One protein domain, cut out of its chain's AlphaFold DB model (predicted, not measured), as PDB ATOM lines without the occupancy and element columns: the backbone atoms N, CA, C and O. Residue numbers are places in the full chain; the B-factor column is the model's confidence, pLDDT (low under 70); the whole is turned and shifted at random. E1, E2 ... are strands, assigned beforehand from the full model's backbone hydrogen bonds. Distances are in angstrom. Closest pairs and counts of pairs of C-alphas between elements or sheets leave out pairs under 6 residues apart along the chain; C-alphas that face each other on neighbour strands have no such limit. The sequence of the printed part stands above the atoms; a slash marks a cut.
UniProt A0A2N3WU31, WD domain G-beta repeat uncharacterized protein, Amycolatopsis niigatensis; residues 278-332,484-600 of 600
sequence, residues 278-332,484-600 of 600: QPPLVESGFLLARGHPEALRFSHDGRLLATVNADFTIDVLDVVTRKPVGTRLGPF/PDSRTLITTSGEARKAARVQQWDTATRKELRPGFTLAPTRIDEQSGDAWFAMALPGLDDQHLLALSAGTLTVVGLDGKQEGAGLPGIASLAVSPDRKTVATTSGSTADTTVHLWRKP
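Overview. This is residues 278 to 332 and 484 to 600 of the 600 residues of the protein "WD domain G-beta repeat uncharacterized protein" of Amycolatopsis niigatensis (UniProt A0A2N3WU31). Four small sheets stand face to face in turn along an open arc, like the blades of part of a propeller, with E2, E13, E9 and E6 along the inner side of the arc. From one end of the arc to the other the sheets are E2 E3 E4 E5, then E1 E15 E14 E13 turned with E13 inward, then E9 E10 E11 E12, then the smaller E6 E7 E8. The printed part has 172 residues with fifteen named strands, E1 to E15 in that order along the chain, and no named helix; the sheets are antiparallel and the class is all strand. The whole is compact, with a radius of gyration of the C-alphas of 16.5 A and spans of 47 by 39 by 35 A.

Arrangement. Begin at the sheet that runs, strand beside strand, E1, residues 282 to 288, E15, residues 593 to 598, E14, residues 582 to 586, and E13, residues 570 to 575. It is strongly twisted, with C-alphas up to 5.4 A off its best plane, and its edge strands are E1 and E13. Look for N 284 and O 596, 2.7 A apart, N 582 and O 597, 2.8 A, and N 583 and O 574, 2.8 A, each within hydrogen-bond range. Face to face with it is the sheet of E2, residues 293 to 298, E3, residues 304 to 309, E4, residues 314 to 318, and E5, residues 323 to 329, with best planes 11 degrees apart. Here N 294 and O 308, N 305 and O 317, and N 325 and O 316 are each 2.8 A apart. The closest C-alphas of E2 and E13 are those of Leu 296 and Ala 574, at 5.6 A. The first sheet is also face to face with that of E9, residues 535 to 538, E10, residues 544 to 549, E11, residues 552 to 557, and E12, residues 562 to 568. N 537 and O 546, N 545 and O 556, and N 553 and O 567 are each 2.8 A apart. The closest C-alphas of E9 and E13 are those of Pro 538 and Val 575, at 7.6 A, while E12 and E13 meet only through their link. Next comes the sheet of E6, residues 488 to 493, E7, residues 500 to 506, and E8, residues 517 to 519, face to face with the sheet of E9, their best planes 24 degrees apart. N 501 and O 493 are 2.7 A apart, and N 502 and O 517 are 2.8 A apart. The closest C-alphas of E6 and E9 are those of Thr 492 and Met 535, at 5.8 A. The four form a stack of sheets, face to face in turn. E2 to E5, E6 to E8, E9 to E12 and E13 to E15 are meanders, each strand the antiparallel neighbour of the one before. E2 and E9 are apart.

Along the chain. Find C-alpha 282 at (-36.327, -20.384, 56.536); from there E1 runs 18.5 A to C-alpha 288 at (-53.724, -26.573, 56.770). E7 measures 19.9 A, E6 16.2 A, E11 16.0 A and the three-residue E8 6.8 A. E15 runs 16.5 A and ends at C-alpha 598, at (-39.100, -16.016, 58.039).

Size, cuts and confidence. The two C-alphas farthest apart are those of Thr 327 and Pro 515, at 47.0 A. Residues 333 to 483 are not printed, and C-alphas 332 and 484 are 30.1 A apart across the cut. The link E8 to E9, residues 520 to 534, is long. The mean pLDDT of the printed part is 81.6; residues 278 to 279, 495 to 497, 521 to 533 and 587 to 590 are under 70.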
ATOM      1  N   GLN A 278     -26.596 -19.253  53.590       56.66
ATOM      2  CA  GLN A 278     -27.820 -19.491  54.340       56.66
ATOM      3  C   GLN A 278     -29.010 -19.228  53.412       56.66
ATOM      4  O   GLN A 278     -28.955 -18.298  52.598       56.66
ATOM      5  N   PRO A 279     -30.061 -20.061  53.476       63.75
ATOM      6  CA  PRO A 279     -31.244 -19.807  52.683       63.75
ATOM      7  C   PRO A 279     -31.810 -18.439  53.095       63.75
ATOM      8  O   PRO A 279     -31.847 -18.118  54.284       63.75
ATOM      9  N   PRO A 280     -32.238 -17.618  52.128       76.50
ATOM     10  CA  PRO A 280     -32.659 -16.245  52.397       76.50
ATOM     11  C   PRO A 280     -33.978 -16.200  53.188       76.50
ATOM     12  O   PRO A 280     -34.315 -15.191  53.806       76.50
ATOM     13  N   LEU A 281     -34.711 -17.317  53.181       85.50
ATOM     14  CA  LEU A 281     -35.915 -17.578  53.948       85.50
ATOM     15  C   LEU A 281     -35.829 -18.981  54.552       85.50
ATOM     16  O   LEU A 281     -35.455 -19.935  53.869       85.50
ATOM     17  N   VAL A 282     -36.212 -19.111  55.819       87.69
ATOM     18  CA  VAL A 282     -36.327 -20.384  56.536       87.69
ATOM     19  C   VAL A 282     -37.801 -20.681  56.777       87.69
ATOM     20  O   VAL A 282     -38.557 -19.810  57.216       87.69
ATOM     21  N   GLU A 283     -38.222 -21.911  56.489       85.94
ATOM     22  CA  GLU A 283     -39.580 -22.354  56.785       85.94
ATOM     23  C   GLU A 283     -39.783 -22.442  58.305       85.94
ATOM     24  O   GLU A 283     -39.097 -23.174  59.015       85.94
ATOM     25  N   SER A 284     -40.741 -21.672  58.810       86.56
ATOM     26  CA  SER A 284     -41.127 -21.621  60.225       86.56
ATOM     27  C   SER A 284     -42.306 -22.548  60.556       86.56
ATOM     28  O   SER A 284     -42.596 -22.819  61.728       86.56
ATOM     29  N   GLY A 285     -42.995 -23.055  59.532       86.00
ATOM     30  CA  GLY A 285     -44.079 -24.023  59.640       86.00
ATOM     31  C   GLY A 285     -45.073 -23.911  58.490       86.00
ATOM     32  O   GLY A 285     -44.853 -23.169  57.542       86.00
ATOM     33  N   PHE A 286     -46.198 -24.610  58.619       86.44
ATOM     34  CA  PHE A 286     -47.288 -24.575  57.648       86.44
ATOM     35  C   PHE A 286     -48.656 -24.532  58.342       86.44
ATOM     36  O   PHE A 286     -48.797 -24.913  59.511       86.44
ATOM     37  N   LEU A 287     -49.662 -24.070  57.607       85.12
ATOM     38  CA  LEU A 287     -51.076 -24.081  57.968       85.12
ATOM     39  C   LEU A 287     -51.812 -25.059  57.049       85.12
ATOM     40  O   LEU A 287     -51.482 -25.164  55.871       85.12
ATOM     41  N   LEU A 288     -52.827 -25.743  57.574       79.50
ATOM     42  CA  LEU A 288     -53.724 -26.573  56.770       79.50
ATOM     43  C   LEU A 288     -54.981 -25.770  56.441       79.50
ATOM     44  O   LEU A 288     -55.811 -25.527  57.323       79.50
ATOM     45  N   ALA A 289     -55.119 -25.364  55.179       72.50
ATOM     46  CA  ALA A 289     -56.373 -24.832  54.675       72.50
ATOM     47  C   ALA A 289     -57.373 -25.985  54.496       72.50
ATOM     48  O   ALA A 289     -57.002 -27.140  54.281       72.50
ATOM     49  N   ARG A 290     -58.677 -25.699  54.585       76.31
ATOM     50  CA  ARG A 290     -59.719 -26.721  54.375       76.31
ATOM     51  C   ARG A 290     -59.985 -26.959  52.866       76.31
ATOM     52  O   ARG A 290     -60.983 -27.585  52.514       76.31
ATOM     53  N   GLY A 291     -59.169 -26.388  51.977       73.12
ATOM     54  CA  GLY A 291     -59.274 -26.401  50.510       73.12
ATOM     55  C   GLY A 291     -57.929 -26.042  49.863       73.12
ATOM     56  O   GLY A 291     -56.948 -25.876  50.582       73.12
ATOM     57  N   HIS A 292     -57.869 -25.954  48.529       77.25
ATOM     58  CA  HIS A 292     -56.662 -25.532  47.803       77.25
ATOM     59  C   HIS A 292     -56.562 -23.997  47.796       77.25
ATOM     60  O   HIS A 292     -57.402 -23.375  47.143       77.25
ATOM     61  N   PRO A 293     -55.608 -23.378  48.516       79.69
ATOM     62  CA  PRO A 293     -55.550 -21.927  48.661       79.69
ATOM     63  C   PRO A 293     -54.871 -21.258  47.449       79.69
ATOM     64  O   PRO A 293     -53.714 -21.534  47.139       79.69
ATOM     65  N   GLU A 294     -55.566 -20.323  46.800       72.94
ATOM     66  CA  GLU A 294     -55.096 -19.584  45.614       72.94
ATOM     67  C   GLU A 294     -54.713 -18.128  45.919       72.94
ATOM     68  O   GLU A 294     -53.845 -17.557  45.259       72.94
ATOM     69  N   ALA A 295     -55.318 -17.512  46.939       78.25
ATOM     70  CA  ALA A 295     -54.962 -16.163  47.370       78.25
ATOM     71  C   ALA A 295     -54.869 -16.056  48.890       78.25
ATOM     72  O   ALA A 295     -55.627 -16.691  49.625       78.25
ATOM     73  N   LEU A 296     -53.936 -15.225  49.350       87.56
ATOM     74  CA  LEU A 296     -53.599 -15.047  50.756       87.56
ATOM     75  C   LEU A 296     -53.713 -13.577  51.150       87.56
ATOM     76  O   LEU A 296     -53.258 -12.695  50.418       87.56
ATOM     77  N   ARG A 297     -54.263 -13.302  52.334       89.81
ATOM     78  CA  ARG A 297     -54.247 -11.952  52.905       89.81
ATOM     79  C   ARG A 297     -54.179 -11.994  54.426       89.81
ATOM     80  O   ARG A 297     -55.019 -12.625  55.064       89.81
ATOM     81  N   PHE A 298     -53.168 -11.345  54.998       90.31
ATOM     82  CA  PHE A 298     -53.042 -11.201  56.447       90.31
ATOM     83  C   PHE A 298     -54.037 -10.167  56.986       90.31
ATOM     84  O   PHE A 298     -54.395  -9.216  56.290       90.31
ATOM     85  N   SER A 299     -54.452 -10.351  58.236       89.50
ATOM     86  CA  SER A 299     -55.033  -9.287  59.056       89.50
ATOM     87  C   SER A 299     -53.982  -8.231  59.409       89.50
ATOM     88  O   SER A 299     -52.782  -8.491  59.306       89.50
ATOM     89  N   HIS A 300     -54.412  -7.049  59.853       83.56
ATOM     90  CA  HIS A 300     -53.523  -5.922  60.169       83.56
ATOM     91  C   HIS A 300     -52.552  -6.214  61.318       83.56
ATOM     92  O   HIS A 300     -51.443  -5.685  61.343       83.56
ATOM     93  N   ASP A 301     -52.938  -7.090  62.245       83.88
ATOM     94  CA  ASP A 301     -52.078  -7.564  63.333       83.88
ATOM     95  C   ASP A 301     -51.179  -8.753  62.933       83.88
ATOM     96  O   ASP A 301     -50.359  -9.209  63.732       83.88
ATOM     97  N   GLY A 302     -51.334  -9.284  61.711       87.56
ATOM     98  CA  GLY A 302     -50.630 -10.465  61.208       87.56
ATOM     99  C   GLY A 302     -51.016 -11.783  61.888       87.56
ATOM    100  O   GLY A 302     -50.405 -12.816  61.604       87.56
ATOM    101  N   ARG A 303     -52.004 -11.776  62.788       90.94
ATOM    102  CA  ARG A 303     -52.409 -12.953  63.565       90.94
ATOM    103  C   ARG A 303     -53.330 -13.875  62.775       90.94
ATOM    104  O   ARG A 303     -53.284 -15.089  62.976       90.94
ATOM    105  N   LEU A 304     -54.168 -13.318  61.911       92.12
ATOM    106  CA  LEU A 304     -55.072 -14.057  61.045       92.12
ATOM    107  C   LEU A 304     -54.562 -14.031  59.605       92.12
ATOM    108  O   LEU A 304     -53.966 -13.062  59.137       92.12
ATOM    109  N   LEU A 305     -54.838 -15.111  58.889       92.25
ATOM    110  CA  LEU A 305     -54.584 -15.252  57.468       92.25
ATOM    111  C   LEU A 305     -55.865 -15.735  56.800       92.25
ATOM    112  O   LEU A 305     -56.326 -16.845  57.069       92.25
ATOM    113  N   ALA A 306     -56.441 -14.907  55.938       92.06
ATOM    114  CA  ALA A 306     -57.523 -15.330  55.071       92.06
ATOM    115  C   ALA A 306     -56.948 -16.038  53.840       92.06
ATOM    116  O   ALA A 306     -56.028 -15.528  53.193       92.06
ATOM    117  N   THR A 307     -57.508 -17.200  53.517       89.56
ATOM    118  CA  THR A 307     -57.166 -17.990  52.336       89.56
ATOM    119  C   THR A 307     -58.390 -18.108  51.444       89.56
ATOM    120  O   THR A 307     -59.410 -18.665  51.860       89.56
ATOM    121  N   VAL A 308     -58.296 -17.593  50.223       84.94
ATOM    122  CA  VAL A 308     -59.302 -17.833  49.185       84.94
ATOM    123  C   VAL A 308     -58.961 -19.151  48.519       84.94
ATOM    124  O   VAL A 308     -57.854 -19.311  48.008       84.94
ATOM    125  N   ASN A 309     -59.893 -20.091  48.553       83.94
ATOM    126  CA  ASN A 309     -59.707 -21.422  48.003       83.94
ATOM    127  C   ASN A 309     -60.240 -21.512  46.565       83.94
ATOM    128  O   ASN A 309     -61.142 -20.767  46.188       83.94
ATOM    129  N   ALA A 310     -59.752 -22.489  45.800       78.12
ATOM    130  CA  ALA A 310     -60.187 -22.768  44.425       78.12
ATOM    131  C   ALA A 310     -61.687 -23.105  44.288       78.12
ATOM    132  O   ALA A 310     -62.261 -22.990  43.209       78.12
ATOM    133  N   ASP A 311     -62.345 -23.519  45.377       76.12
ATOM    134  CA  ASP A 311     -63.800 -23.727  45.441       76.12
ATOM    135  C   ASP A 311     -64.578 -22.440  45.793       76.12
ATOM    136  O   ASP A 311     -65.759 -22.500  46.146       76.12
ATOM    137  N   PHE A 312     -63.913 -21.281  45.726       81.31
ATOM    138  CA  PHE A 312     -64.424 -19.953  46.088       81.31
ATOM    139  C   PHE A 312     -64.953 -19.874  47.517       81.31
ATOM    140  O   PHE A 312     -65.835 -19.071  47.831       81.31
ATOM    141  N   THR A 313     -64.427 -20.711  48.408       86.88
ATOM    142  CA  THR A 313     -64.614 -20.547  49.846       86.88
ATOM    143  C   THR A 313     -63.482 -19.723  50.430       86.88
ATOM    144  O   THR A 313     -62.381 -19.669  49.881       86.88
ATOM    145  N   ILE A 314     -63.745 -19.077  51.562       90.38
ATOM    146  CA  ILE A 314     -62.717 -18.353  52.306       90.38
ATOM    147  C   ILE A 314     -62.597 -18.978  53.686       90.38
ATOM    148  O   ILE A 314     -63.581 -19.084  54.425       90.38
ATOM    149  N   ASP A 315     -61.385 -19.398  54.029       90.06
ATOM    150  CA  ASP A 315     -61.036 -19.798  55.385       90.06
ATOM    151  C   ASP A 315     -60.223 -18.694  56.053       90.06
ATOM    152  O   ASP A 315     -59.392 -18.052  55.420       90.06
ATOM    153  N   VAL A 316     -60.450 -18.491  57.346       91.94
ATOM    154  CA  VAL A 316     -59.596 -17.652  58.186       91.94
ATOM    155  C   VAL A 316     -58.798 -18.584  59.086       91.94
ATOM    156  O   VAL A 316     -59.361 -19.471  59.725       91.94
ATOM    157  N   LEU A 317     -57.482 -18.423  59.108       90.62
ATOM    158  CA  LEU A 317     -56.543 -19.254  59.855       90.62
ATOM    159  C   LEU A 317     -55.820 -18.380  60.877       90.62
ATOM    160  O   LEU A 317     -55.346 -17.303  60.536       90.62
ATOM    161  N   ASP A 318     -55.698 -18.837  62.118       89.56
ATOM    162  CA  ASP A 318     -54.837 -18.194  63.110       89.56
ATOM    163  C   ASP A 318     -53.401 -18.691  62.916       89.56
ATOM    164  O   ASP A 318     -53.110 -19.887  63.005       89.56
ATOM    165  N   VAL A 319     -52.506 -17.755  62.622       87.81
ATOM    166  CA  VAL A 319     -51.109 -17.986  62.239       87.81
ATOM    167  C   VAL A 319     -50.301 -18.571  63.401       87.81
ATOM    168  O   VAL A 319     -49.394 -19.376  63.187       87.81
ATOM    169  N   VAL A 320     -50.646 -18.213  64.642       86.62
ATOM    170  CA  VAL A 320     -49.929 -18.639  65.853       86.62
ATOM    171  C   VAL A 320     -50.337 -20.054  66.251       86.62
ATOM    172  O   VAL A 320     -49.495 -20.928  66.446       86.62
ATOM    173  N   THR A 321     -51.641 -20.290  66.369       83.25
ATOM    174  CA  THR A 321     -52.209 -21.582  66.778       83.25
ATOM    175  C   THR A 321     -52.242 -22.600  65.642       83.25
ATOM    176  O   THR A 321     -52.411 -23.792  65.904       83.25
ATOM    177  N   ARG A 322     -52.070 -22.137  64.398       84.62
ATOM    178  CA  ARG A 322     -52.120 -22.912  63.153       84.62
ATOM    179  C   ARG A 322     -53.450 -23.621  62.927       84.62
ATOM    180  O   ARG A 322     -53.494 -24.740  62.416       84.62
ATOM    181  N   LYS A 323     -54.544 -22.988  63.351       83.38
ATOM    182  CA  LYS A 323     -55.893 -23.562  63.304       83.38
ATOM    183  C   LYS A 323     -56.869 -22.640  62.579       83.38
ATOM    184  O   LYS A 323     -56.729 -21.423  62.681       83.38
ATOM    185  N   PRO A 324     -57.889 -23.197  61.906       86.06
ATOM    186  CA  PRO A 324     -59.000 -22.406  61.400       86.06
ATOM    187  C   PRO A 324     -59.715 -21.656  62.522       86.06
ATOM    188  O   PRO A 324     -60.001 -22.220  63.581       86.06
ATOM    189  N   VAL A 325     -60.028 -20.395  62.255       85.81
ATOM    190  CA  VAL A 325     -60.859 -19.534  63.084       85.81
ATOM    191  C   VAL A 325     -62.212 -19.396  62.414       85.81
ATOM    192  O   VAL A 325     -62.315 -19.111  61.223       85.81
ATOM    193  N   GLY A 326     -63.255 -19.596  63.208       80.62
ATOM    194  CA  GLY A 326     -64.616 -19.329  62.786       80.62
ATOM    195  C   GLY A 326     -65.157 -20.225  61.676       80.62
ATOM    196  O   GLY A 326     -64.660 -21.322  61.383       80.62
ATOM    197  N   THR A 327     -66.256 -19.755  61.094       85.88
ATOM    198  CA  THR A 327     -66.970 -20.455  60.026       85.88
ATOM    199  C   THR A 327     -66.341 -20.122  58.678       85.88
ATOM    200  O   THR A 327     -66.021 -18.970  58.401       85.88
ATOM    201  N   ARG A 328     -66.193 -21.136  57.821       88.94
ATOM    202  CA  ARG A 328     -65.838 -20.946  56.411       88.94
ATOM    203  C   ARG A 328     -66.885 -20.063  55.729       88.94
ATOM    204  O   ARG A 328     -68.077 -20.335  55.861       88.94
ATOM    205  N   LEU A 329     -66.439 -19.056  54.985       88.81
ATOM    206  CA  LEU A 329     -67.321 -18.216  54.178       88.81
ATOM    207  C   LEU A 329     -67.506 -18.818  52.783       88.81
ATOM    208  O   LEU A 329     -66.583 -19.422  52.231       88.81
ATOM    209  N   GLY A 330     -68.687 -18.617  52.203       83.62
ATOM    210  CA  GLY A 330     -69.045 -19.167  50.898       83.62
ATOM    211  C   GLY A 330     -69.585 -20.610  50.963       83.62
ATOM    212  O   GLY A 330     -70.089 -21.027  52.009       83.62
ATOM    213  N   PRO A 331     -69.514 -21.378  49.857       80.44
ATOM    214  CA  PRO A 331     -68.874 -21.020  48.590       80.44
ATOM    215  C   PRO A 331     -69.560 -19.821  47.936       80.44
ATOM    216  O   PRO A 331     -70.789 -19.738  47.888       80.44
ATOM    217  N   PHE A 332     -68.762 -18.865  47.465       77.81
ATOM    218  CA  PHE A 332     -69.279 -17.752  46.686       77.81
ATOM    219  C   PHE A 332     -69.525 -18.250  45.256       77.81
ATOM    220  O   PHE A 332     -68.602 -18.765  44.632       77.81
ATOM    221  N   PRO A 484     -45.064  -0.874  53.709       85.19
ATOM    222  CA  PRO A 484     -45.863  -0.641  54.920       85.19
ATOM    223  C   PRO A 484     -45.774   0.782  55.486       85.19
ATOM    224  O   PRO A 484     -46.695   1.234  56.159       85.19
ATOM    225  N   ASP A 485     -44.699   1.510  55.176       86.75
ATOM    226  CA  ASP A 485     -44.519   2.912  55.559       86.75
ATOM    227  C   ASP A 485     -45.447   3.894  54.815       86.75
ATOM    228  O   ASP A 485     -45.502   5.066  55.182       86.75
ATOM    229  N   SER A 486     -46.162   3.435  53.778       91.88
ATOM    230  CA  SER A 486     -46.983   4.237  52.854       91.88
ATOM    231  C   SER A 486     -46.225   5.339  52.099       91.88
ATOM    232  O   SER A 486     -46.827   6.088  51.333       91.88
ATOM    233  N   ARG A 487     -44.904   5.443  52.283       92.88
ATOM    234  CA  ARG A 487     -44.044   6.485  51.706       92.88
ATOM    235  C   ARG A 487     -43.314   6.001  50.472       92.88
ATOM    236  O   ARG A 487     -43.017   6.822  49.604       92.88
ATOM    237  N   THR A 488     -43.084   4.699  50.373       93.38
ATOM    238  CA  THR A 488     -42.393   4.090  49.242       93.38
ATOM    239  C   THR A 488     -43.352   3.256  48.405       93.38
ATOM    240  O   THR A 488     -44.104   2.432  48.925       93.38
ATOM    241  N   LEU A 489     -43.295   3.439  47.089       94.56
ATOM    242  CA  LEU A 489     -44.063   2.678  46.113       94.56
ATOM    243  C   LEU A 489     -43.125   1.824  45.266       94.56
ATOM    244  O   LEU A 489     -42.168   2.338  44.691       94.56
ATOM    245  N   ILE A 490     -43.408   0.532  45.165       93.44
ATOM    246  CA  ILE A 490     -42.699  -0.400  44.295       93.44
ATOM    247  C   ILE A 490     -43.546  -0.606  43.048       93.44
ATOM    248  O   ILE A 490     -44.737  -0.901  43.121       93.44
ATOM    249  N   THR A 491     -42.924  -0.461  41.886       92.19
ATOM    250  CA  THR A 491     -43.563  -0.733  40.600       92.19
ATOM    251  C   THR A 491     -42.774  -1.795  39.868       92.19
ATOM    252  O   THR A 491     -41.554  -1.670  39.739       92.19
ATOM    253  N   THR A 492     -43.472  -2.799  39.348       87.88
ATOM    254  CA  THR A 492     -42.897  -3.788  38.438       87.88
ATOM    255  C   THR A 492     -43.545  -3.636  37.072       87.88
ATOM    256  O   THR A 492     -44.754  -3.837  36.936       87.88
ATOM    257  N   SER A 493     -42.758  -3.258  36.069       84.31
ATOM    258  CA  SER A 493     -43.207  -3.050  34.693       84.31
ATOM    259  C   SER A 493     -42.469  -3.974  33.735       84.31
ATOM    260  O   SER A 493     -41.308  -4.312  33.944       84.31
ATOM    261  N   GLY A 494     -43.133  -4.410  32.675       73.94
ATOM    262  CA  GLY A 494     -42.505  -5.222  31.646       73.94
ATOM    263  C   GLY A 494     -43.518  -5.950  30.782       73.94
ATOM    264  O   GLY A 494     -44.713  -6.013  31.068       73.94
ATOM    265  N   GLU A 495     -43.025  -6.523  29.696       67.50
ATOM    266  CA  GLU A 495     -43.822  -7.398  28.846       67.50
ATOM    267  C   GLU A 495     -43.570  -8.864  29.196       67.50
ATOM    268  O   GLU A 495     -42.477  -9.254  29.620       67.50
ATOM    269  N   ALA A 496     -44.573  -9.706  28.946       60.00
ATOM    270  CA  ALA A 496     -44.399 -11.148  29.030       60.00
ATOM    271  C   ALA A 496     -43.185 -11.579  28.187       60.00
ATOM    272  O   ALA A 496     -43.013 -11.131  27.053       60.00
ATOM    273  N   ARG A 497     -42.364 -12.490  28.729       64.56
ATOM    274  CA  ARG A 497     -41.138 -13.022  28.094       64.56
ATOM    275  C   ARG A 497     -39.957 -12.040  28.007       64.56
ATOM    276  O   ARG A 497     -38.903 -12.437  27.510       64.56
ATOM    277  N   LYS A 498     -40.089 -10.800  28.490       73.06
ATOM    278  CA  LYS A 498     -38.980  -9.843  28.643       73.06
ATOM    279  C   LYS A 498     -38.581  -9.707  30.114       73.06
ATOM    280  O   LYS A 498     -39.282 -10.177  31.007       73.06
ATOM    281  N   ALA A 499     -37.418  -9.106  30.351       77.81
ATOM    282  CA  ALA A 499     -36.998  -8.745  31.699       77.81
ATOM    283  C   ALA A 499     -37.963  -7.696  32.272       77.81
ATOM    284  O   ALA A 499     -38.331  -6.757  31.567       77.81
ATOM    285  N   ALA A 500     -38.369  -7.864  33.528       82.50
ATOM    286  CA  ALA A 500     -39.262  -6.925  34.197       82.50
ATOM    287  C   ALA A 500     -38.447  -5.897  34.978       82.50
ATOM    288  O   ALA A 500     -37.562  -6.259  35.753       82.50
ATOM    289  N   ARG A 501     -38.739  -4.618  34.785       88.00
ATOM    290  CA  ARG A 501     -38.111  -3.517  35.500       88.00
ATOM    291  C   ARG A 501     -38.802  -3.306  36.842       88.00
ATOM    292  O   ARG A 501     -40.017  -3.152  36.906       88.00
ATOM    293  N   VAL A 502     -38.013  -3.269  37.907       91.38
ATOM    294  CA  VAL A 502     -38.447  -2.955  39.270       91.38
ATOM    295  C   VAL A 502     -37.905  -1.584  39.641       91.38
ATOM    296  O   VAL A 502     -36.706  -1.330  39.520       91.38
ATOM    297  N   GLN A 503     -38.788  -0.700  40.097       92.62
ATOM    298  CA  GLN A 503     -38.440   0.655  40.524       92.62
ATOM    299  C   GLN A 503     -39.082   0.974  41.868       92.62
ATOM    300  O   GLN A 503     -40.140   0.438  42.204       92.62
ATOM    301  N   GLN A 504     -38.424   1.848  42.626       93.88
ATOM    302  CA  GLN A 504     -38.909   2.357  43.904       93.88
ATOM    303  C   GLN A 504     -39.076   3.864  43.811       93.88
ATOM    304  O   GLN A 504     -38.147   4.569  43.412       93.88
ATOM    305  N   TRP A 505     -40.237   4.347  44.224       94.31
ATOM    306  CA  TRP A 505     -40.616   5.745  44.134       94.31
ATOM    307  C   TRP A 505     -40.942   6.281  45.511       94.31
ATOM    308  O   TRP A 505     -41.632   5.634  46.296       94.31
ATOM    309  N   ASP A 506     -40.490   7.495  45.771       94.44
ATOM    310  CA  ASP A 506     -40.981   8.277  46.890       94.44
ATOM    311  C   ASP A 506     -42.370   8.821  46.528       94.44
ATOM    312  O   ASP A 506     -42.540   9.512  45.525       94.44
ATOM    313  N   THR A 507     -43.383   8.491  47.319       93.12
ATOM    314  CA  THR A 507     -44.789   8.841  47.038       93.12
ATOM    315  C   THR A 507     -45.060  10.346  47.096       93.12
ATOM    316  O   THR A 507     -45.933  10.844  46.378       93.12
ATOM    317  N   ALA A 508     -44.295  11.092  47.900       91.31
ATOM    318  CA  ALA A 508     -44.461  12.531  48.080       91.31
ATOM    319  C   ALA A 508     -43.816  13.334  46.942       91.31
ATOM    320  O   ALA A 508     -44.376  14.317  46.461       91.31
ATOM    321  N   THR A 509     -42.639  12.918  46.487       92.19
ATOM    322  CA  THR A 509     -41.854  13.616  45.462       92.19
ATOM    323  C   THR A 509     -42.014  13.012  44.070       92.19
ATOM    324  O   THR A 509     -41.681  13.679  43.092       92.19
ATOM    325  N   ARG A 510     -42.527  11.777  43.971       91.56
ATOM    326  CA  ARG A 510     -42.637  10.958  42.745       91.56
ATOM    327  C   ARG A 510     -41.305  10.758  42.031       91.56
ATOM    328  O   ARG A 510     -41.255  10.499  40.831       91.56
ATOM    329  N   LYS A 511     -40.206  10.889  42.773       91.75
ATOM    330  CA  LYS A 511     -38.861  10.640  42.269       91.75
ATOM    331  C   LYS A 511     -38.465   9.206  42.548       91.75
ATOM    332  O   LYS A 511     -38.792   8.643  43.592       91.75
ATOM    333  N   GLU A 512     -37.732   8.643  41.600       92.88
ATOM    334  CA  GLU A 512     -37.099   7.348  41.779       92.88
ATOM    335  C   GLU A 512     -36.087   7.455  42.930       92.88
ATOM    336  O   GLU A 512     -35.195   8.308  42.912       92.88
ATOM    337  N   LEU A 513     -36.245   6.617  43.954       91.75
ATOM    338  CA  LEU A 513     -35.387   6.618  45.143       91.75
ATOM    339  C   LEU A 513     -33.969   6.132  44.825       91.75
ATOM    340  O   LEU A 513     -33.007   6.499  45.498       91.75
ATOM    341  N   ARG A 514     -33.848   5.267  43.817       89.44
ATOM    342  CA  ARG A 514     -32.608   4.624  43.379       89.44
ATOM    343  C   ARG A 514     -32.765   4.119  41.946       89.44
ATOM    344  O   ARG A 514     -33.894   3.837  41.563       89.44
ATOM    345  N   PRO A 515     -31.677   3.935  41.181       90.25
ATOM    346  CA  PRO A 515     -31.772   3.324  39.861       90.25
ATOM    347  C   PRO A 515     -32.479   1.968  39.940       90.25
ATOM    348  O   PRO A 515     -32.038   1.084  40.678       90.25
ATOM    349  N   GLY A 516     -33.573   1.816  39.198       88.94
ATOM    350  CA  GLY A 516     -34.273   0.549  39.075       88.94
ATOM    351  C   GLY A 516     -33.390  -0.552  38.496       88.94
ATOM    352  O   GLY A 516     -32.395  -0.300  37.813       88.94
ATOM    353  N   PHE A 517     -33.786  -1.791  38.746       90.38
ATOM    354  CA  PHE A 517     -33.094  -2.979  38.259       90.38
ATOM    355  C   PHE A 517     -34.057  -3.880  37.491       90.38
ATOM    356  O   PHE A 517     -35.273  -3.699  37.529       90.38
ATOM    357  N   THR A 518     -33.516  -4.856  36.773       88.25
ATOM    358  CA  THR A 518     -34.311  -5.801  35.987       88.25
ATOM    359  C   THR A 518     -34.300  -7.182  36.615       88.25
ATOM    360  O   THR A 518     -33.233  -7.749  36.851       88.25
ATOM    361  N   LEU A 519     -35.483  -7.748  36.822       81.94
ATOM    362  CA  LEU A 519     -35.667  -9.161  37.110       81.94
ATOM    363  C   LEU A 519     -35.569  -9.969  35.815       81.94
ATOM    364  O   LEU A 519     -36.016  -9.531  34.750       81.94
ATOM    365  N   ALA A 520     -34.979 -11.160  35.915       73.50
ATOM    366  CA  ALA A 520     -34.847 -12.072  34.788       73.50
ATOM    367  C   ALA A 520     -36.223 -12.408  34.174       73.50
ATOM    368  O   ALA A 520     -37.221 -12.472  34.901       73.50
ATOM    369  N   PRO A 521     -36.285 -12.624  32.846       64.06
ATOM    370  CA  PRO A 521     -37.534 -12.912  32.156       64.06
ATOM    371  C   PRO A 521     -38.220 -14.150  32.733       64.06
ATOM    372  O   PRO A 521     -37.567 -15.147  33.053       64.06
ATOM    373  N   THR A 522     -39.547 -14.094  32.820       59.12
ATOM    374  CA  THR A 522     -40.367 -15.219  33.266       59.12
ATOM    375  C   THR A 522     -40.117 -16.446  32.387       59.12
ATOM    376  O   THR A 522     -40.254 -16.388  31.162       59.12
ATOM    377  N   ARG A 523     -39.792 -17.581  33.009       54.25
ATOM    378  CA  ARG A 523     -39.803 -18.892  32.355       54.25
ATOM    379  C   ARG A 523     -41.256 -19.284  32.059       54.25
ATOM    380  O   ARG A 523     -42.091 -19.255  32.957       54.25
ATOM    381  N   ILE A 524     -41.557 -19.593  30.802       53.88
ATOM    382  CA  ILE A 524     -42.886 -20.063  30.386       53.88
ATOM    383  C   ILE A 524     -43.020 -21.520  30.828       53.88
ATOM    384  O   ILE A 524     -42.068 -22.290  30.679       53.88
ATOM    385  N   ASP A 525     -44.187 -21.905  31.334       50.09
ATOM    386  CA  ASP A 525     -44.543 -23.317  31.388       50.09
ATOM    387  C   ASP A 525     -44.838 -23.798  29.958       50.09
ATOM    388  O   ASP A 525     -45.830 -23.414  29.339       50.09
ATOM    389  N   GLU A 526     -43.934 -24.608  29.404       48.28
ATOM    390  CA  GLU A 526     -44.025 -25.117  28.032       48.28
ATOM    391  C   GLU A 526     -45.274 -25.986  27.789       48.28
ATOM    392  O   GLU A 526     -45.650 -26.171  26.630       48.28
ATOM    393  N   GLN A 527     -45.929 -26.502  28.840       41.78
ATOM    394  CA  GLN A 527     -47.143 -27.317  28.719       41.78
ATOM    395  C   GLN A 527     -48.433 -26.489  28.696       41.78
ATOM    396  O   GLN A 527     -49.326 -26.804  27.910       41.78
ATOM    397  N   SER A 528     -48.542 -25.446  29.527       46.12
ATOM    398  CA  SER A 528     -49.728 -24.569  29.581       46.12
ATOM    399  C   SER A 528     -49.639 -23.372  28.629       46.12
ATOM    400  O   SER A 528     -50.663 -22.863  28.178       46.12
ATOM    401  N   GLY A 529     -48.425 -22.934  28.276       42.88
ATOM    402  CA  GLY A 529     -48.188 -21.725  27.484       42.88
ATOM    403  C   GLY A 529     -48.368 -20.417  28.268       42.88
ATOM    404  O   GLY A 529     -48.179 -19.341  27.687       42.88
ATOM    405  N   ASP A 530     -48.683 -20.496  29.564       40.50
ATOM    406  CA  ASP A 530     -48.961 -19.342  30.414       40.50
ATOM    407  C   ASP A 530     -47.669 -18.637  30.850       40.50
ATOM    408  O   ASP A 530     -46.709 -19.238  31.343       40.50
ATOM    409  N   ALA A 531     -47.638 -17.317  30.657       45.44
ATOM    410  CA  ALA A 531     -46.559 -16.455  31.120       45.44
ATOM    411  C   ALA A 531     -47.003 -15.734  32.396       45.44
ATOM    412  O   ALA A 531     -47.854 -14.848  32.353       45.44
ATOM    413  N   TRP A 532     -46.396 -16.090  33.525       52.38
ATOM    414  CA  TRP A 532     -46.607 -15.400  34.795       52.38
ATOM    415  C   TRP A 532     -45.901 -14.037  34.767       52.38
ATOM    416  O   TRP A 532     -44.766 -13.920  34.298       52.38
ATOM    417  N   PHE A 533     -46.540 -12.973  35.245       61.16
ATOM    418  CA  PHE A 533     -45.847 -11.691  35.362       61.16
ATOM    419  C   PHE A 533     -44.852 -11.752  36.518       61.16
ATOM    420  O   PHE A 533     -45.154 -12.304  37.574       61.16
ATOM    421  N   ALA A 534     -43.658 -11.193  36.318       71.12
ATOM    422  CA  ALA A 534     -42.762 -10.961  37.435       71.12
ATOM    423  C   ALA A 534     -43.349  -9.846  38.311       71.12
ATOM    424  O   ALA A 534     -43.850  -8.842  37.798       71.12
ATOM    425  N   MET A 535     -43.287 -10.026  39.623       82.19
ATOM    426  CA  MET A 535     -43.774  -9.060  40.603       82.19
ATOM    427  C   MET A 535     -42.723  -8.880  41.688       82.19
ATOM    428  O   MET A 535     -42.139  -9.863  42.139       82.19
ATOM    429  N   ALA A 536     -42.506  -7.641  42.116       87.38
ATOM    430  CA  ALA A 536     -41.719  -7.315  43.293       87.38
ATOM    431  C   ALA A 536     -42.627  -6.721  44.373       87.38
ATOM    432  O   ALA A 536     -43.356  -5.762  44.127       87.38
ATOM    433  N   LEU A 537     -42.555  -7.297  45.566       89.19
ATOM    434  CA  LEU A 537     -43.316  -6.914  46.747       89.19
ATOM    435  C   LEU A 537     -42.354  -6.467  47.859       89.19
ATOM    436  O   LEU A 537     -41.168  -6.824  47.824       89.19
ATOM    437  N   PRO A 538     -42.831  -5.703  48.860       89.62
ATOM    438  CA  PRO A 538     -42.027  -5.366  50.028       89.62
ATOM    439  C   PRO A 538     -41.408  -6.618  50.658       89.62
ATOM    440  O   PRO A 538     -42.092  -7.619  50.865       89.62
ATOM    441  N   GLY A 539     -40.109  -6.574  50.965       87.69
ATOM    442  CA  GLY A 539     -39.434  -7.681  51.640       87.69
ATOM    443  C   GLY A 539     -39.729  -7.746  53.131       87.69
ATOM    444  O   GLY A 539     -40.561  -7.000  53.646       87.69
ATOM    445  N   LEU A 540     -38.987  -8.595  53.841       84.56
ATOM    446  CA  LEU A 540     -39.052  -8.693  55.304       84.56
ATOM    447  C   LEU A 540     -38.300  -7.554  56.031       84.56
ATOM    448  O   LEU A 540     -38.372  -7.423  57.246       84.56
ATOM    449  N   ASP A 541     -37.585  -6.703  55.291       85.69
ATOM    450  CA  ASP A 541     -36.898  -5.519  55.815       85.69
ATOM    451  C   ASP A 541     -36.741  -4.437  54.732       85.69
ATOM    452  O   ASP A 541     -37.020  -4.661  53.553       85.69
ATOM    453  N   ASP A 542     -36.282  -3.247  55.113       85.06
ATOM    454  CA  ASP A 542     -36.135  -2.105  54.200       85.06
ATOM    455  C   ASP A 542     -35.008  -2.240  53.170       85.06
ATOM    456  O   ASP A 542     -34.806  -1.321  52.387       85.06
ATOM    457  N   GLN A 543     -34.244  -3.331  53.174       87.69
ATOM    458  CA  GLN A 543     -33.113  -3.563  52.269       87.69
ATOM    459  C   GLN A 543     -33.377  -4.672  51.245       87.69
ATOM    460  O   GLN A 543     -32.575  -4.861  50.327       87.69
ATOM    461  N   HIS A 544     -34.507  -5.370  51.359       90.88
ATOM    462  CA  HIS A 544     -34.853  -6.474  50.475       90.88
ATOM    463  C   HIS A 544     -36.274  -6.344  49.930       90.88
ATOM    464  O   HIS A 544     -37.174  -5.784  50.557       90.88
ATOM    465  N   LEU A 545     -36.470  -6.919  48.750       92.56
ATOM    466  CA  LEU A 545     -37.753  -7.147  48.105       92.56
ATOM    467  C   LEU A 545     -37.969  -8.650  47.937       92.56
ATOM    468  O   LEU A 545     -37.014  -9.420  47.807       92.56
ATOM    469  N   LEU A 546     -39.233  -9.059  47.910       92.31
ATOM    470  CA  LEU A 546     -39.619 -10.392  47.469       92.31
ATOM    471  C   LEU A 546     -39.996 -10.315  46.000       92.31
ATOM    472  O   LEU A 546     -40.929  -9.601  45.642       92.31
ATOM    473  N   ALA A 547     -39.274 -11.040  45.156       89.25
ATOM    474  CA  ALA A 547     -39.578 -11.143  43.741       89.25
ATOM    475  C   ALA A 547     -40.191 -12.515  43.446       89.25
ATOM    476  O   ALA A 547     -39.586 -13.543  43.733       89.25
ATOM    477  N   LEU A 548     -41.383 -12.536  42.855       82.81
ATOM    478  CA  LEU A 548     -42.000 -13.748  42.329       82.81
ATOM    479  C   LEU A 548     -41.908 -13.708  40.805       82.81
ATOM    480  O   LEU A 548     -42.446 -12.802  40.174       82.81
ATOM    481  N   SER A 549     -41.219 -14.679  40.211       78.06
ATOM    482  CA  SER A 549     -41.114 -14.829  38.756       78.06
ATOM    483  C   SER A 549     -41.156 -16.307  38.386       78.06
ATOM    484  O   SER A 549     -40.417 -17.109  38.952       78.06
ATOM    485  N   ALA A 550     -42.031 -16.678  37.445       71.12
ATOM    486  CA  ALA A 550     -42.184 -18.058  36.959       71.12
ATOM    487  C   ALA A 550     -42.410 -19.092  38.082       71.12
ATOM    488  O   ALA A 550     -41.778 -20.149  38.109       71.12
ATOM    489  N   GLY A 551     -43.241 -18.740  39.067       72.38
ATOM    490  CA  GLY A 551     -43.500 -19.571  40.242       72.38
ATOM    491  C   GLY A 551     -42.295 -19.765  41.168       72.38
ATOM    492  O   GLY A 551     -42.291 -20.674  41.994       72.38
ATOM    493  N   THR A 552     -41.247 -18.952  41.023       80.69
ATOM    494  CA  THR A 552     -40.073 -18.962  41.899       80.69
ATOM    495  C   THR A 552     -40.022 -17.673  42.704       80.69
ATOM    496  O   THR A 552     -39.949 -16.585  42.131       80.69
ATOM    497  N   LEU A 553     -40.056 -17.801  44.027       86.50
ATOM    498  CA  LEU A 553     -39.889 -16.704  44.972       86.50
ATOM    499  C   LEU A 553     -38.403 -16.515  45.288       86.50
ATOM    500  O   LEU A 553     -37.733 -17.441  45.743       86.50
ATOM    501  N   THR A 554     -37.884 -15.311  45.082       88.94
ATOM    502  CA  THR A 554     -36.512 -14.927  45.421       88.94
ATOM    503  C   THR A 554     -36.504 -13.720  46.348       88.94
ATOM    504  O   THR A 554     -37.370 -12.847  46.278       88.94
ATOM    505  N   VAL A 555     -35.505 -13.662  47.228       91.69
ATOM    506  CA  VAL A 555     -35.185 -12.446  47.978       91.69
ATOM    507  C   VAL A 555     -34.164 -11.671  47.161       91.69
ATOM    508  O   VAL A 555     -33.163 -12.234  46.718       91.69
ATOM    509  N   VAL A 556     -34.437 -10.397  46.914       91.50
ATOM    510  CA  VAL A 556     -33.605  -9.544  46.065       91.50
ATOM    511  C   VAL A 556     -33.260  -8.281  46.839       91.50
ATOM    512  O   VAL A 556     -34.152  -7.603  47.347       91.50
ATOM    513  N   GLY A 557     -31.973  -7.961  46.942       90.31
ATOM    514  CA  GLY A 557     -31.521  -6.699  47.515       90.31
ATOM    515  C   GLY A 557     -31.987  -5.510  46.673       90.31
ATOM    516  O   GLY A 557     -32.315  -5.640  45.493       90.31
ATOM    517  N   LEU A 558     -31.983  -4.305  47.244       88.69
ATOM    518  CA  LEU A 558     -32.393  -3.109  46.491       88.69
ATOM    519  C   LEU A 558     -31.429  -2.727  45.349       88.69
ATOM    520  O   LEU A 558     -31.713  -1.785  44.610       88.69
ATOM    521  N   ASP A 559     -30.297  -3.424  45.215       86.06
ATOM    522  CA  ASP A 559     -29.369  -3.347  44.081       86.06
ATOM    523  C   ASP A 559     -29.701  -4.352  42.957       86.06
ATOM    524  O   ASP A 559     -28.975  -4.437  41.965       86.06
ATOM    525  N   GLY A 560     -30.784  -5.118  43.109       85.56
ATOM    526  CA  GLY A 560     -31.235  -6.131  42.162       85.56
ATOM    527  C   GLY A 560     -30.514  -7.471  42.271       85.56
ATOM    528  O   GLY A 560     -30.808  -8.375  41.486       85.56
ATOM    529  N   LYS A 561     -29.577  -7.640  43.215       87.50
ATOM    530  CA  LYS A 561     -28.903  -8.926  43.404       87.50
ATOM    531  C   LYS A 561     -29.778  -9.880  44.200       87.50
ATOM    532  O   LYS A 561     -30.259  -9.555  45.281       87.50
ATOM    533  N   GLN A 562     -29.951 -11.079  43.659       88.06
ATOM    534  CA  GLN A 562     -30.608 -12.166  44.366       88.06
ATOM    535  C   GLN A 562     -29.748 -12.627  45.548       88.06
ATOM    536  O   GLN A 562     -28.554 -12.896  45.390       88.06
ATOM    537  N   GLU A 563     -30.381 -12.778  46.705       86.44
ATOM    538  CA  GLU A 563     -29.792 -13.392  47.885       86.44
ATOM    539  C   GLU A 563     -30.222 -14.854  47.988       86.44
ATOM    540  O   GLU A 563     -31.410 -15.170  48.006       86.44
ATOM    541  N   GLY A 564     -29.242 -15.754  48.055       82.12
ATOM    542  CA  GLY A 564     -29.473 -17.186  48.226       82.12
ATOM    543  C   GLY A 564     -30.258 -17.856  47.088       82.12
ATOM    544  O   GLY A 564     -30.365 -17.346  45.971       82.12
ATOM    545  N   ALA A 565     -30.750 -19.068  47.350       80.56
ATOM    546  CA  ALA A 565     -31.520 -19.844  46.379       80.56
ATOM    547  C   ALA A 565     -32.998 -19.421  46.372       80.56
ATOM    548  O   ALA A 565     -33.565 -19.121  47.420       80.56
ATOM    549  N   GLY A 566     -33.619 -19.427  45.189       82.12
ATOM    550  CA  GLY A 566     -35.058 -19.195  45.051       82.12
ATOM    551  C   GLY A 566     -35.886 -20.405  45.486       82.12
ATOM    552  O   GLY A 566     -35.451 -21.546  45.336       82.12
ATOM    553  N   LEU A 567     -37.088 -20.142  45.992       82.25
ATOM    554  CA  LEU A 567     -38.082 -21.138  46.382       82.25
ATOM    555  C   LEU A 567     -39.026 -21.399  45.194       82.25
ATOM    556  O   LEU A 567     -39.776 -20.495  44.824       82.25
ATOM    557  N   PRO A 568     -38.982 -22.579  44.554       80.00
ATOM    558  CA  PRO A 568     -39.838 -22.889  43.411       80.00
ATOM    559  C   PRO A 568     -41.247 -23.327  43.843       80.00
ATOM    560  O   PRO A 568     -41.470 -23.705  44.990       80.00
ATOM    561  N   GLY A 569     -42.177 -23.361  42.887       73.88
ATOM    562  CA  GLY A 569     -43.521 -23.920  43.065       73.88
ATOM    563  C   GLY A 569     -44.529 -22.985  43.734       73.88
ATOM    564  O   GLY A 569     -45.598 -23.444  44.118       73.88
ATOM    565  N   ILE A 570     -44.214 -21.695  43.862       80.81
ATOM    566  CA  ILE A 570     -45.059 -20.703  44.531       80.81
ATOM    567  C   ILE A 570     -46.114 -20.162  43.565       80.81
ATOM    568  O   ILE A 570     -45.767 -19.599  42.530       80.81
ATOM    569  N   ALA A 571     -47.393 -20.290  43.915       72.69
ATOM    570  CA  ALA A 571     -48.498 -19.704  43.151       72.69
ATOM    571  C   ALA A 571     -48.925 -18.340  43.693       72.69
ATOM    572  O   ALA A 571     -49.179 -17.414  42.927       72.69
ATOM    573  N   SER A 572     -48.983 -18.204  45.013       76.50
ATOM    574  CA  SER A 572     -49.415 -16.978  45.673       76.50
ATOM    575  C   SER A 572     -48.583 -16.723  46.911       76.50
ATOM    576  O   SER A 572     -48.052 -17.657  47.521       76.50
ATOM    577  N   LEU A 573     -48.466 -15.454  47.291       88.19
ATOM    578  CA  LEU A 573     -47.770 -15.068  48.505       88.19
ATOM    579  C   LEU A 573     -48.400 -13.846  49.166       88.19
ATOM    580  O   LEU A 573     -48.976 -12.988  48.503       88.19
ATOM    581  N   ALA A 574     -48.237 -13.758  50.480       87.62
ATOM    582  CA  ALA A 574     -48.558 -12.582  51.271       87.62
ATOM    583  C   ALA A 574     -47.445 -12.324  52.287       87.62
ATOM    584  O   ALA A 574     -46.841 -13.259  52.812       87.62
ATOM    585  N   VAL A 575     -47.192 -11.054  52.586       89.31
ATOM    586  CA  VAL A 575     -46.239 -10.635  53.620       89.31
ATOM    587  C   VAL A 575     -47.036 -10.129  54.811       89.31
ATOM    588  O   VAL A 575     -48.005  -9.390  54.634       89.31
ATOM    589  N   SER A 576     -46.666 -10.553  56.017       87.62
ATOM    590  CA  SER A 576     -47.301 -10.062  57.236       87.62
ATOM    591  C   SER A 576     -47.033  -8.560  57.412       87.62
ATOM    592  O   SER A 576     -45.974  -8.078  57.001       87.62
ATOM    593  N   PRO A 577     -47.939  -7.796  58.048       84.00
ATOM    594  CA  PRO A 577     -47.763  -6.349  58.216       84.00
ATOM    595  C   PRO A 577     -46.501  -5.966  58.996       84.00
ATOM    596  O   PRO A 577     -45.870  -4.953  58.702       84.00
ATOM    597  N   ASP A 578     -46.088  -6.807  59.950       82.62
ATOM    598  CA  ASP A 578     -44.840  -6.647  60.705       82.62
ATOM    599  C   ASP A 578     -43.580  -7.017  59.906       82.62
ATOM    600  O   ASP A 578     -42.467  -6.853  60.404       82.62
ATOM    601  N   ARG A 579     -43.758  -7.528  58.680       87.00
ATOM    602  CA  ARG A 579     -42.711  -7.967  57.756       87.00
ATOM    603  C   ARG A 579     -41.804  -9.044  58.340       87.00
ATOM    604  O   ARG A 579     -40.647  -9.147  57.959       87.00
ATOM    605  N   LYS A 580     -42.306  -9.869  59.256       88.00
ATOM    606  CA  LYS A 580     -41.530 -10.983  59.829       88.00
ATOM    607  C   LYS A 580     -41.881 -12.329  59.225       88.00
ATOM    608  O   LYS A 580     -41.086 -13.256  59.349       88.00
ATOM    609  N   THR A 581     -43.043 -12.442  58.586       88.19
ATOM    610  CA  THR A 581     -43.559 -13.698  58.046       88.19
ATOM    611  C   THR A 581     -43.983 -13.528  56.587       88.19
ATOM    612  O   THR A 581     -44.693 -12.590  56.240       88.19
ATOM    613  N   VAL A 582     -43.585 -14.465  55.731       92.12
ATOM    614  CA  VAL A 582     -44.153 -14.642  54.387       92.12
ATOM    615  C   VAL A 582     -45.038 -15.874  54.422       92.12
ATOM    616  O   VAL A 582     -44.593 -16.921  54.875       92.12
ATOM    617  N   ALA A 583     -46.269 -15.777  53.944       90.19
ATOM    618  CA  ALA A 583     -47.108 -16.936  53.673       90.19
ATOM    619  C   ALA A 583     -47.087 -17.224  52.171       90.19
ATOM    620  O   ALA A 583     -47.194 -16.289  51.381       90.19
ATOM    621  N   THR A 584     -46.960 -18.487  51.769       87.38
ATOM    622  CA  THR A 584     -46.990 -18.887  50.356       87.38
ATOM    623  C   THR A 584     -47.869 -20.103  50.126       87.38
ATOM    624  O   THR A 584     -47.932 -20.995  50.973       87.38
ATOM    625  N   THR A 585     -48.466 -20.188  48.941       81.25
ATOM    626  CA  THR A 585     -49.184 -21.379  48.473       81.25
ATOM    627  C   THR A 585     -48.459 -22.036  47.310       81.25
ATOM    628  O   THR A 585     -47.719 -21.384  46.567       81.25
ATOM    629  N   SER A 586     -48.675 -23.339  47.163       74.44
ATOM    630  CA  SER A 586     -48.171 -24.118  46.038       74.44
ATOM    631  C   SER A 586     -49.093 -23.991  44.828       74.44
ATOM    632  O   SER A 586     -50.308 -23.911  44.983       74.44
ATOM    633  N   GLY A 587     -48.534 -24.033  43.618       64.00
ATOM    634  CA  GLY A 587     -49.324 -24.145  42.380       64.00
ATOM    635  C   GLY A 587     -49.918 -25.531  42.125       64.00
ATOM    636  O   GLY A 587     -50.618 -25.729  41.136       64.00
ATOM    637  N   SER A 588     -49.637 -26.510  42.987       67.12
ATOM    638  CA  SER A 588     -50.226 -27.845  42.896       67.12
ATOM    639  C   SER A 588     -51.625 -27.863  43.505       67.12
ATOM    640  O   SER A 588     -51.775 -27.698  44.711       67.12
ATOM    641  N   THR A 589     -52.643 -28.186  42.706       59.50
ATOM    642  CA  THR A 589     -54.049 -28.264  43.155       59.50
ATOM    643  C   THR A 589     -54.318 -29.354  44.199       59.50
ATOM    644  O   THR A 589     -55.379 -29.371  44.818       59.50
ATOM    645  N   ALA A 590     -53.385 -30.295  44.385       58.12
ATOM    646  CA  ALA A 590     -53.455 -31.311  45.435       58.12
ATOM    647  C   ALA A 590     -52.929 -30.804  46.788       58.12
ATOM    648  O   ALA A 590     -53.140 -31.452  47.815       58.12
ATOM    649  N   ASP A 591     -52.226 -29.672  46.790       72.00
ATOM    650  CA  ASP A 591     -51.645 -29.085  47.983       72.00
ATOM    651  C   ASP A 591     -52.658 -28.167  48.674       72.00
ATOM    652  O   ASP A 591     -53.209 -27.239  48.085       72.00
ATOM    653  N   THR A 592     -52.921 -28.453  49.944       76.75
ATOM    654  CA  THR A 592     -53.845 -27.687  50.797       76.75
ATOM    655  C   THR A 592     -53.095 -26.926  51.887       76.75
ATOM    656  O   THR A 592     -53.690 -26.418  52.839       76.75
ATOM    657  N   THR A 593     -51.768 -26.872  51.777       81.75
ATOM    658  CA  THR A 593     -50.908 -26.245  52.766       81.75
ATOM    659  C   THR A 593     -50.593 -24.800  52.396       81.75
ATOM    660  O   THR A 593     -50.471 -24.423  51.230       81.75
ATOM    661  N   VAL A 594     -50.467 -23.971  53.429       87.06
ATOM    662  CA  VAL A 594     -49.870 -22.640  53.327       87.06
ATOM    663  C   VAL A 594     -48.570 -22.663  54.111       87.06
ATOM    664  O   VAL A 594     -48.593 -22.837  55.329       87.06
ATOM    665  N   HIS A 595     -47.444 -22.485  53.432       87.69
ATOM    666  CA  HIS A 595     -46.127 -22.464  54.063       87.69
ATOM    667  C   HIS A 595     -45.822 -21.076  54.625       87.69
ATOM    668  O   HIS A 595     -46.119 -20.065  53.990       87.69
ATOM    669  N   LEU A 596     -45.231 -21.026  55.817       90.19
ATOM    670  CA  LEU A 596     -44.852 -19.805  56.521       90.19
ATOM    671  C   LEU A 596     -43.332 -19.702  56.606       90.19
ATOM    672  O   LEU A 596     -42.676 -20.551  57.210       90.19
ATOM    673  N   TRP A 597     -42.775 -18.613  56.101       90.38
ATOM    674  CA  TRP A 597     -41.340 -18.371  56.007       90.38
ATOM    675  C   TRP A 597     -40.934 -17.155  56.824       90.38
ATOM    676  O   TRP A 597     -41.711 -16.212  56.962       90.38
ATOM    677  N   ARG A 598     -39.704 -17.153  57.333       89.00
ATOM    678  CA  ARG A 598     -39.100 -16.016  58.039       89.00
ATOM    679  C   ARG A 598     -37.674 -15.796  57.563       89.00
ATOM    680  O   ARG A 598     -37.061 -16.709  57.012       89.00
ATOM    681  N   LYS A 599     -37.141 -14.598  57.792       82.69
ATOM    682  CA  LYS A 599     -35.704 -14.362  57.640       82.69
ATOM    683  C   LYS A 599     -34.962 -15.126  58.760       82.69
ATOM    684  O   LYS A 599     -35.505 -15.152  59.869       82.69
ATOM    685  N   PRO A 600     -33.828 -15.795  58.467       73.25
ATOM    686  CA  PRO A 600     -33.034 -16.513  59.468       73.25
ATOM    687  C   PRO A 600     -32.567 -15.645  60.638       73.25
ATOM    688  O   PRO A 600     -32.417 -14.412  60.452       73.25
TER     689      PRO A 600